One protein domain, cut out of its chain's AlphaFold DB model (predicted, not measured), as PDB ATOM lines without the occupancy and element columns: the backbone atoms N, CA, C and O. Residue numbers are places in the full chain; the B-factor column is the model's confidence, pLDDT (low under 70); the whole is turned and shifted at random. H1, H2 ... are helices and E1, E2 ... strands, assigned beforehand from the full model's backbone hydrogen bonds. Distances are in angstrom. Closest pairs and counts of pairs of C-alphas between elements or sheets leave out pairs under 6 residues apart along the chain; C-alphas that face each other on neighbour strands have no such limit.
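AT A GLANCE: This is residues 3 to 77 of the 78 residues of an uncharacterized protein of Actinobacteria bacterium (UniProt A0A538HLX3). The domain is strung out in three parts with no helix touching another: at one end helix H1 packs over one face of a small two-stranded sheet, E1 and E2, the long helix H2 comes next, and the short helix H3 sits at the far end beyond a long link. H1 with its two strands makes the one well-packed piece, while H2 and H3 trail away from it. The printed part has 75 residues, with three named helices and two named strands in the order E1, H1, E2, H2, H3; the sheet, E1 beside E2, is parallel, and the class is mostly helix. The whole is only just loose, close to extended, with a radius of gyration of the C-alphas of 16.5 A and an elongated outline of 43 by 26 by 24 A.

IN THESE COORDINATES: Strand E1 is residues 3 to 6, 10.1 A from first to last C-alpha, and begins with C-alpha 3 at (81.550, 33.675, 3.170). Strand E2 is residues 29 to 33, 12.9 A long. Helix H1, residues 11 to 25, measures 21.6 A. Helix H2, residues 38 to 56, is the longest at 27.0 A and begins with C-alpha 38 at (76.512, 35.683, 19.720). Helix H3 is residues 68 to 75, 10.6 A, and ends with C-alpha 75 at (50.339, 40.127, 1.492).

HOW THE PARTS SIT: E1 and E2 are parallel neighbours with 21 degrees between their directions. The C-alphas of Phe 4 and Lys 31 face each other at 4.9 A. N 5 and O 31 are within hydrogen-bond range at 3.0 A, and so are N 33 and O 5 at 2.8 A. E1, H1 and E2 form a strand-helix-strand unit, two parallel neighbour strands with a helix between them along the chain, and its crossover is right-handed. The closest C-alphas of H1 and E1 are those of Val 5 and Ala 16, 6.4 A apart. The closest of H1 and E2 are those of Ala 20 and Val 30, 6.3 A apart. H2 is apart from E1 and from H1. H3 is apart from E1, H1, E2 and H2. In H1 and H3 every O i to N i+4 pair is within hydrogen-bond range; in H2 12 of 15 are.

THE WHOLE: The two C-alphas farthest apart are those of Gly 10 and Asp 66, at 44.5 A. The links E1 to H1, H1 to E2 and E2 to H2 are tight; the link from H2 to H3, with 11 residues between them, is long. The printed part has no cut. Its mean pLDDT in this predicted model is 92.3, and no printed residue is under 70; the mean of H3 is 87.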
ATOM      1  N   CYS A   3      82.219  34.326   2.052       96.62
ATOM      2  CA  CYS A   3      81.550  33.675   3.170       96.62
ATOM      3  C   CYS A   3      82.336  33.904   4.461       96.62
ATOM      4  O   CYS A   3      83.562  33.792   4.487       96.62
ATOM      5  N   PHE A   4      81.614  34.167   5.545       95.38
ATOM      6  CA  PHE A   4      82.165  34.263   6.890       95.38
ATOM      7  C   PHE A   4      81.570  33.136   7.727       95.38
ATOM      8  O   PHE A   4      80.352  32.970   7.749       95.38
ATOM      9  N   VAL A   5      82.420  32.359   8.391       95.69
ATOM     10  CA  VAL A   5      81.996  31.246   9.248       95.69
ATOM     11  C   VAL A   5      82.503  31.516  10.659       95.69
ATOM     12  O   VAL A   5      83.700  31.713  10.854       95.69
ATOM     13  N   LEU A   6      81.591  31.552  11.630       94.88
ATOM     14  CA  LEU A   6      81.939  31.698  13.042       94.88
ATOM     15  C   LEU A   6      82.517  30.379  13.554       94.88
ATOM     16  O   LEU A   6      81.873  29.340  13.431       94.88
ATOM     17  N   GLU A   7      83.737  30.427  14.083       93.12
ATOM     18  CA  GLU A   7      84.522  29.228  14.384       93.12
ATOM     19  C   GLU A   7      83.986  28.467  15.604       93.12
ATOM     20  O   GLU A   7      83.771  27.266  15.533       93.12
ATOM     21  N   GLY A   8      83.652  29.149  16.699       90.00
ATOM     22  CA  GLY A   8      83.230  28.475  17.933       90.00
ATOM     23  C   GLY A   8      84.357  27.690  18.597       90.00
ATOM     24  O   GLY A   8      85.523  27.807  18.236       90.00
ATOM     25  N   GLU A   9      83.993  26.880  19.588       90.12
ATOM     26  CA  GLU A   9      84.930  26.062  20.360       90.12
ATOM     27  C   GLU A   9      84.488  24.592  20.390       90.12
ATOM     28  O   GLU A   9      83.313  24.257  20.180       90.12
ATOM     29  N   GLY A  10      85.442  23.687  20.632       91.94
ATOM     30  CA  GLY A  10      85.200  22.245  20.723       91.94
ATOM     31  C   GLY A  10      84.476  21.682  19.494       91.94
ATOM     32  O   GLY A  10      84.882  21.900  18.355       91.94
ATOM     33  N   ARG A  11      83.348  20.995  19.715       92.94
ATOM     34  CA  ARG A  11      82.541  20.393  18.634       92.94
ATOM     35  C   ARG A  11      81.998  21.416  17.631       92.94
ATOM     36  O   ARG A  11      81.666  21.045  16.506       92.94
ATOM     37  N   VAL A  12      81.844  22.679  18.030       91.62
ATOM     38  CA  VAL A  12      81.400  23.740  17.116       91.62
ATOM     39  C   VAL A  12      82.531  24.109  16.156       91.62
ATOM     40  O   VAL A  12      82.268  24.213  14.961       91.62
ATOM     41  N   ALA A  13      83.777  24.164  16.638       95.00
ATOM     42  CA  ALA A  13      84.961  24.406  15.812       95.00
ATOM     43  C   ALA A  13      85.144  23.347  14.726       95.00
ATOM     44  O   ALA A  13      85.370  23.684  13.566       95.00
ATOM     45  N   GLU A  14      84.976  22.066  15.054       96.44
ATOM     46  CA  GLU A  14      85.038  20.988  14.056       96.44
ATOM     47  C   GLU A  14      83.984  21.171  12.951       96.44
ATOM     48  O   GLU A  14      84.280  21.057  11.759       96.44
ATOM     49  N   ARG A  15      82.751  21.523  13.335       96.69
ATOM     50  CA  ARG A  15      81.659  21.785  12.386       96.69
ATOM     51  C   ARG A  15      81.921  23.019  11.532       96.69
ATOM     52  O   ARG A  15      81.660  22.979  10.331       96.69
ATOM     53  N   ALA A  16      82.438  24.091  12.126       97.06
ATOM     54  CA  ALA A  16      82.788  25.312  11.415       97.06
ATOM     55  C   ALA A  16      83.867  25.049  10.357       97.06
ATOM     56  O   ALA A  16      83.728  25.485   9.214       97.06
ATOM     57  N   HIS A  17      84.893  24.263  10.693       97.62
ATOM     58  CA  HIS A  17      85.921  23.846   9.742       97.62
ATOM     59  C   HIS A  17      85.360  22.985   8.609       97.62
ATOM     60  O   HIS A  17      85.682  23.238   7.447       97.62
ATOM     61  N   GLY A  18      84.482  22.024   8.918       98.12
ATOM     62  CA  GLY A  18      83.802  21.216   7.901       98.12
ATOM     63  C   GLY A  18      82.959  22.067   6.944       98.12
ATOM     64  O   GLY A  18      83.084  21.946   5.726       98.12
ATOM     65  N   ALA A  19      82.165  22.998   7.482       97.94
ATOM     66  CA  ALA A  19      81.380  23.937   6.682       97.94
ATOM     67  C   ALA A  19      82.272  24.846   5.820       97.94
ATOM     68  O   ALA A  19      81.987  25.062   4.642       97.94
ATOM     69  N   ALA A  20      83.376  25.349   6.379       98.12
ATOM     70  CA  ALA A  20      84.342  26.151   5.640       98.12
ATOM     71  C   ALA A  20      85.015  25.356   4.510       98.12
ATOM     72  O   ALA A  20      85.233  25.910   3.435       98.12
ATOM     73  N   GLY A  21      85.320  24.073   4.727       98.38
ATOM     74  CA  GLY A  21      85.819  23.162   3.695       98.38
ATOM     75  C   GLY A  21      84.834  23.017   2.537       98.38
ATOM     76  O   GLY A  21      85.174  23.353   1.406       98.38
ATOM     77  N   ALA A  22      83.587  22.649   2.837       98.38
ATOM     78  CA  ALA A  22      82.540  22.498   1.825       98.38
ATOM     79  C   ALA A  22      82.296  23.796   1.030       98.38
ATOM     80  O   ALA A  22      82.183  23.782  -0.192       98.38
ATOM     81  N   LEU A  23      82.271  24.955   1.697       98.31
ATOM     82  CA  LEU A  23      82.125  26.248   1.018       98.31
ATOM     83  C   LEU A  23      83.300  26.556   0.076       98.31
ATOM     84  O   LEU A  23      83.088  27.138  -0.989       98.31
ATOM     85  N   ARG A  24      84.529  26.168   0.442       98.12
ATOM     86  CA  ARG A  24      85.702  26.317  -0.434       98.12
ATOM     87  C   ARG A  24      85.626  25.393  -1.646       98.12
ATOM     88  O   ARG A  24      85.948  25.846  -2.738       98.12
ATOM     89  N   GLU A  25      85.157  24.156  -1.485       98.50
ATOM     90  CA  GLU A  25      84.907  23.237  -2.611       98.50
ATOM     91  C   GLU A  25      83.878  23.810  -3.598       98.50
ATOM     92  O   GLU A  25      84.026  23.664  -4.808       98.50
ATOM     93  N   LEU A  26      82.891  24.561  -3.097       98.00
ATOM     94  CA  LEU A  26      81.931  25.317  -3.911       98.00
ATOM     95  C   LEU A  26      82.509  26.612  -4.523       98.00
ATOM     96  O   LEU A  26      81.770  27.399  -5.117       98.00
ATOM     97  N   GLY A  27      83.809  26.881  -4.366       97.94
ATOM     98  CA  GLY A  27      84.482  28.058  -4.920       97.94
ATOM     99  C   GLY A  27      84.229  29.359  -4.151       97.94
ATOM    100  O   GLY A  27      84.382  30.452  -4.705       97.94
ATOM    101  N   CYS A  28      83.811  29.287  -2.883       98.31
ATOM    102  CA  CYS A  28      83.649  30.479  -2.054       98.31
ATOM    103  C   CYS A  28      84.983  30.943  -1.450       98.31
ATOM    104  O   CYS A  28      85.799  30.145  -0.993       98.31
ATOM    105  N   GLU A  29      85.163  32.262  -1.358       98.12
ATOM    106  CA  GLU A  29      86.204  32.870  -0.529       98.12
ATOM    107  C   GLU A  29      85.732  32.801   0.929       98.12
ATOM    108  O   GLU A  29      84.794  33.506   1.305       98.12
ATOM    109  N   VAL A  30      86.335  31.928   1.743       98.25
ATOM    110  CA  VAL A  30      85.876  31.672   3.119       98.25
ATOM    111  C   VAL A  30      86.839  32.240   4.153       98.25
ATOM    112  O   VAL A  30      88.005  31.838   4.206       98.25
ATOM    113  N   LYS A  31      86.314  33.085   5.044       96.81
ATOM    114  CA  LYS A  31      87.004  33.567   6.243       96.81
ATOM    115  C   LYS A  31      86.403  32.928   7.497       96.81
ATOM    116  O   LYS A  31      85.212  33.090   7.762       96.81
ATOM    117  N   LEU A  32      87.238  32.236   8.272       96.06
ATOM    118  CA  LEU A  32      86.898  31.848   9.641       96.06
ATOM    119  C   LEU A  32      87.015  33.080  10.539       96.06
ATOM    120  O   LEU A  32      87.959  33.864  10.414       96.06
ATOM    121  N   VAL A  33      86.016  33.283  11.390       94.25
ATOM    122  CA  VAL A  33      85.921  34.435  12.283       94.25
ATOM    123  C   VAL A  33      85.794  33.923  13.708       94.25
ATOM    124  O   VAL A  33      84.895  33.137  14.012       94.25
ATOM    125  N   SER A  34      86.684  34.386  14.583       92.19
ATOM    126  CA  SER A  34      86.605  34.074  16.005       92.19
ATOM    127  C   SER A  34      85.312  34.630  16.600       92.19
ATOM    128  O   SER A  34      84.872  35.741  16.284       92.19
ATOM    129  N   THR A  35      84.702  33.832  17.467       90.88
ATOM    130  CA  THR A  35      83.460  34.156  18.170       90.88
ATOM    131  C   THR A  35      83.755  34.328  19.650       90.88
ATOM    132  O   THR A  35      84.652  33.680  20.184       90.88
ATOM    133  N   VAL A  36      83.026  35.232  20.296       88.62
ATOM    134  CA  VAL A  36      83.134  35.475  21.741       88.62
ATOM    135  C   VAL A  36      81.773  35.287  22.393       88.62
ATOM    136  O   VAL A  36      81.636  34.572  23.379       88.62
ATOM    137  N   HIS A  37      80.752  35.934  21.837       88.50
ATOM    138  CA  HIS A  37      79.385  35.840  22.318       88.50
ATOM    139  C   HIS A  37      78.439  36.225  21.174       88.50
ATOM    140  O   HIS A  37      78.636  37.293  20.586       88.50
ATOM    141  N   PRO A  38      77.373  35.453  20.887       86.12
ATOM    142  CA  PRO A  38      76.512  35.683  19.720       86.12
ATOM    143  C   PRO A  38      75.979  37.118  19.591       86.12
ATOM    144  O   PRO A  38      75.963  37.684  18.501       86.12
ATOM    145  N   VAL A  39      75.601  37.733  20.719       92.00
ATOM    146  CA  VAL A  39      75.100  39.122  20.771       92.00
ATOM    147  C   VAL A  39      76.169  40.148  20.380       92.00
ATOM    148  O   VAL A  39      75.840  41.188  19.826       92.00
ATOM    149  N   VAL A  40      77.447  39.873  20.643       91.38
ATOM    150  CA  VAL A  40      78.551  40.765  20.255       91.38
ATOM    151  C   VAL A  40      78.976  40.481  18.815       91.38
ATOM    152  O   VAL A  40      79.227  41.403  18.043       91.38
ATOM    153  N   ASP A  41      79.015  39.208  18.424       91.75
ATOM    154  CA  ASP A  41      79.474  38.802  17.096       91.75
ATOM    155  C   ASP A  41      78.548  39.299  15.980       91.75
ATOM    156  O   ASP A  41      79.035  39.689  14.917       91.75
ATOM    157  N   VAL A  42      77.232  39.375  16.228       93.44
ATOM    158  CA  VAL A  42      76.269  39.910  15.248       93.44
ATOM    159  C   VAL A  42      76.534  41.380  14.902       93.44
ATOM    160  O   VAL A  42      76.323  41.775  13.757       93.44
ATOM    161  N   VAL A  43      77.078  42.177  15.831       94.62
ATOM    162  CA  VAL A  43      77.349  43.608  15.600       94.62
ATOM    163  C   VAL A  43      78.354  43.804  14.464       94.62
ATOM    164  O   VAL A  43      78.178  44.688  13.628       94.62
ATOM    165  N   ARG A  44      79.363  42.932  14.347       91.62
ATOM    166  CA  ARG A  44      80.335  42.987  13.237       91.62
ATOM    167  C   ARG A  44      79.653  42.810  11.877       91.62
ATOM    168  O   ARG A  44      80.032  43.464  10.910       91.62
ATOM    169  N   PHE A  45      78.636  41.951  11.804       94.12
ATOM    170  CA  PHE A  45      77.871  41.721  10.579       94.12
ATOM    171  C   PHE A  45      76.847  42.822  10.304       94.12
ATOM    172  O   PHE A  45      76.618  43.145   9.139       94.12
ATOM    173  N   GLN A  46      76.271  43.430  11.343       95.25
ATOM    174  CA  GLN A  46      75.426  44.619  11.198       95.25
ATOM    175  C   GLN A  46      76.223  45.769  10.573       95.25
ATOM    176  O   GLN A  46      75.800  46.316   9.560       95.25
ATOM    177  N   LEU A  47      77.420  46.057  11.099       96.38
ATOM    178  CA  LEU A  47      78.312  47.083  10.548       96.38
ATOM    179  C   LEU A  47      78.736  46.767   9.108       96.38
ATOM    180  O   LEU A  47      78.593  47.615   8.234       96.38
ATOM    181  N   LEU A  48      79.146  45.524   8.825       94.75
ATOM    182  CA  LEU A  48      79.451  45.096   7.454       94.75
ATOM    183  C   LEU A  48      78.261  45.306   6.506       94.75
ATOM    184  O   LEU A  48      78.444  45.663   5.345       94.75
ATOM    185  N   THR A  49      77.039  45.060   6.976       93.94
ATOM    186  CA  THR A  49      75.833  45.234   6.159       93.94
ATOM    187  C   THR A  49      75.581  46.709   5.852       93.94
ATOM    188  O   THR A  49      75.251  47.023   4.709       93.94
ATOM    189  N   ILE A  50      75.804  47.607   6.818       96.62
ATOM    190  CA  ILE A  50      75.734  49.064   6.612       96.62
ATOM    191  C   ILE A  50      76.779  49.509   5.581       96.62
ATOM    192  O   ILE A  50      76.429  50.183   4.612       96.62
ATOM    193  N   ASP A  51      78.031  49.065   5.718       96.81
ATOM    194  CA  ASP A  51      79.104  49.399   4.772       96.81
ATOM    195  C   ASP A  51      78.781  48.914   3.349       96.81
ATOM    196  O   ASP A  51      78.996  49.624   2.364       96.81
ATOM    197  N   LEU A  52      78.221  47.706   3.223       95.25
ATOM    198  CA  LEU A  52      77.789  47.157   1.937       95.25
ATOM    199  C   LEU A  52      76.603  47.920   1.341       95.25
ATOM    200  O   LEU A  52      76.548  48.070   0.120       95.25
ATOM    201  N   ALA A  53      75.655  48.368   2.164       94.12
ATOM    202  CA  ALA A  53      74.526  49.175   1.719       94.12
ATOM    203  C   ALA A  53      75.015  50.524   1.175       94.12
ATOM    204  O   ALA A  53      74.693  50.872   0.038       94.12
ATOM    205  N   ALA A  54      75.903  51.200   1.913       96.19
ATOM    206  CA  ALA A  54      76.542  52.440   1.480       96.19
ATOM    207  C   ALA A  54      77.311  52.258   0.160       96.19
ATOM    208  O   ALA A  54      77.095  53.004  -0.794       96.19
ATOM    209  N   ALA A  55      78.136  51.210   0.053       96.88
ATOM    210  CA  ALA A  55      78.888  50.904  -1.167       96.88
ATOM    211  C   ALA A  55      77.993  50.592  -2.384       96.88
ATOM    212  O   ALA A  55      78.438  50.704  -3.525       96.88
ATOM    213  N   ARG A  56      76.742  50.180  -2.152       94.06
ATOM    214  CA  ARG A  56      75.757  49.857  -3.194       94.06
ATOM    215  C   ARG A  56      74.743  50.973  -3.445       94.06
ATOM    216  O   ARG A  56      73.900  50.800  -4.319       94.06
ATOM    217  N   GLY A  57      74.796  52.076  -2.696       93.88
ATOM    218  CA  GLY A  57      73.785  53.138  -2.760       93.88
ATOM    219  C   GLY A  57      72.383  52.669  -2.352       93.88
ATOM    220  O   GLY A  57      71.397  53.150  -2.899       93.88
ATOM    221  N   VAL A  58      72.290  51.694  -1.442       90.00
ATOM    222  CA  VAL A  58      71.027  51.160  -0.914       90.00
ATOM    223  C   VAL A  58      70.761  51.775   0.457       90.00
ATOM    224  O   VAL A  58      71.661  51.794   1.290       90.00
ATOM    225  N   ASP A  59      69.529  52.223   0.699       90.12
ATOM    226  CA  ASP A  59      69.067  52.644   2.026       90.12
ATOM    227  C   ASP A  59      68.744  51.403   2.890       90.12
ATOM    228  O   ASP A  59      67.829  50.644   2.541       90.12
ATOM    229  N   PRO A  60      69.503  51.139   3.972       89.62
ATOM    230  CA  PRO A  60      69.291  49.974   4.826       89.62
ATOM    231  C   PRO A  60      68.113  50.123   5.804       89.62
ATOM    232  O   PRO A  60      67.712  49.111   6.382       89.62
ATOM    233  N   ASP A  61      67.553  51.324   5.988       89.75
ATOM    234  CA  ASP A  61      66.479  51.577   6.962       89.75
ATOM    235  C   ASP A  61      65.088  51.243   6.403       89.75
ATOM    236  O   ASP A  61      64.123  51.037   7.148       89.75
ATOM    237  N   LEU A  62      64.959  51.144   5.078       85.69
ATOM    238  CA  LEU A  62      63.699  50.786   4.442       85.69
ATOM    239  C   LEU A  62      63.377  49.302   4.657       85.69
ATOM    240  O   LEU A  62      64.151  48.411   4.314       85.69
ATOM    241  N   ILE A  63      62.131  49.014   5.051       75.62
ATOM    242  CA  ILE A  63      61.550  47.650   5.091       75.62
ATOM    243  C   ILE A  63      61.397  47.049   3.663       75.62
ATOM    244  O   ILE A  63      60.893  45.945   3.477       75.62
ATOM    245  N   ARG A  64      61.861  47.775   2.636       75.06
ATOM    246  CA  ARG A  64      61.861  47.449   1.205       75.06
ATOM    247  C   ARG A  64      60.492  47.082   0.612       75.06
ATOM    248  O   ARG A  64      60.420  46.325  -0.350       75.06
ATOM    249  N   ARG A  65      59.387  47.608   1.154       74.81
ATOM    250  CA  ARG A  65      58.029  47.373   0.605       74.81
ATOM    251  C   ARG A  65      57.799  48.007  -0.773       74.81
ATOM    252  O   ARG A  65      56.841  47.673  -1.454       74.81
ATOM    253  N   ASP A  66      58.689  48.898  -1.190       78.94
ATOM    254  CA  ASP A  66      58.786  49.434  -2.547       78.94
ATOM    255  C   ASP A  66      59.229  48.379  -3.577       78.94
ATOM    256  O   ASP A  66      58.915  48.501  -4.760       78.94
ATOM    257  N   ASP A  67      59.915  47.315  -3.146       82.88
ATOM    258  CA  ASP A  67      60.263  46.186  -4.007       82.88
ATOM    259  C   ASP A  67      59.088  45.183  -4.047       82.88
ATOM    260  O   ASP A  67      58.717  44.610  -3.010       82.88
ATOM    261  N   PRO A  68      58.526  44.884  -5.238       87.69
ATOM    262  CA  PRO A  68      57.376  43.992  -5.384       87.69
ATOM    263  C   PRO A  68      57.568  42.603  -4.768       87.69
ATOM    264  O   PRO A  68      56.589  41.913  -4.480       87.69
ATOM    265  N   ARG A  69      58.815  42.143  -4.590       87.25
ATOM    266  CA  ARG A  69      59.104  40.871  -3.920       87.25
ATOM    267  C   ARG A  69      58.659  40.883  -2.459       87.25
ATOM    268  O   ARG A  69      58.087  39.890  -2.008       87.25
ATOM    269  N   TRP A  70      58.953  41.954  -1.728       86.50
ATOM    270  CA  TRP A  70      58.684  42.034  -0.292       86.50
ATOM    271  C   TRP A  70      57.218  42.347  -0.017       86.50
ATOM    272  O   TRP A  70      56.644  41.773   0.907       86.50
ATOM    273  N   GLU A  71      56.579  43.142  -0.878       87.75
ATOM    274  CA  GLU A  71      55.139  43.394  -0.784       87.75
ATOM    275  C   GLU A  71      54.322  42.105  -0.968       87.75
ATOM    276  O   GLU A  71      53.454  41.792  -0.154       87.75
ATOM    277  N   ARG A  72      54.672  41.274  -1.965       89.25
ATOM    278  CA  ARG A  72      54.041  39.953  -2.145       89.25
ATOM    279  C   ARG A  72      54.200  39.051  -0.923       89.25
ATOM    280  O   ARG A  72      53.258  38.355  -0.560       89.25
ATOM    281  N   ALA A  73      55.382  39.042  -0.304       86.88
ATOM    282  CA  ALA A  73      55.625  38.234   0.889       86.88
ATOM    283  C   ALA A  73      54.752  38.695   2.064       86.88
ATOM    284  O   ALA A  73      54.216  37.857   2.780       86.88
ATOM    285  N   ARG A  74      54.567  40.009   2.234       83.56
ATOM    286  CA  ARG A  74      53.706  40.577   3.274       83.56
ATOM    287  C   ARG A  74      52.235  40.232   3.054       83.56
ATOM    288  O   ARG A  74      51.569  39.846   4.008       83.56
ATOM    289  N   ALA A  75      51.742  40.379   1.824       90.06
ATOM    290  CA  ALA A  75      50.339  40.127   1.492       90.06
ATOM    291  C   ALA A  75      49.905  38.676   1.769       90.06
ATOM    292  O   ALA A  75      48.729  38.424   1.967       90.06
ATOM    293  N   ALA A  76      50.846  37.726   1.821       91.94
ATOM    294  CA  ALA A  76      50.567  36.326   2.142       91.94
ATOM    295  C   ALA A  76      50.315  36.042   3.642       91.94
ATOM    296  O   ALA A  76      49.949  34.919   3.979       91.94
ATOM    297  N   TYR A  77      50.554  37.010   4.538       81.75
ATOM    298  CA  TYR A  77      50.288  36.888   5.983       81.75
ATOM    299  C   TYR A  77      48.952  37.522   6.421       81.75
ATOM    300  O   TYR A  77      48.605  37.393   7.597       81.75
TER     301      TYR A  77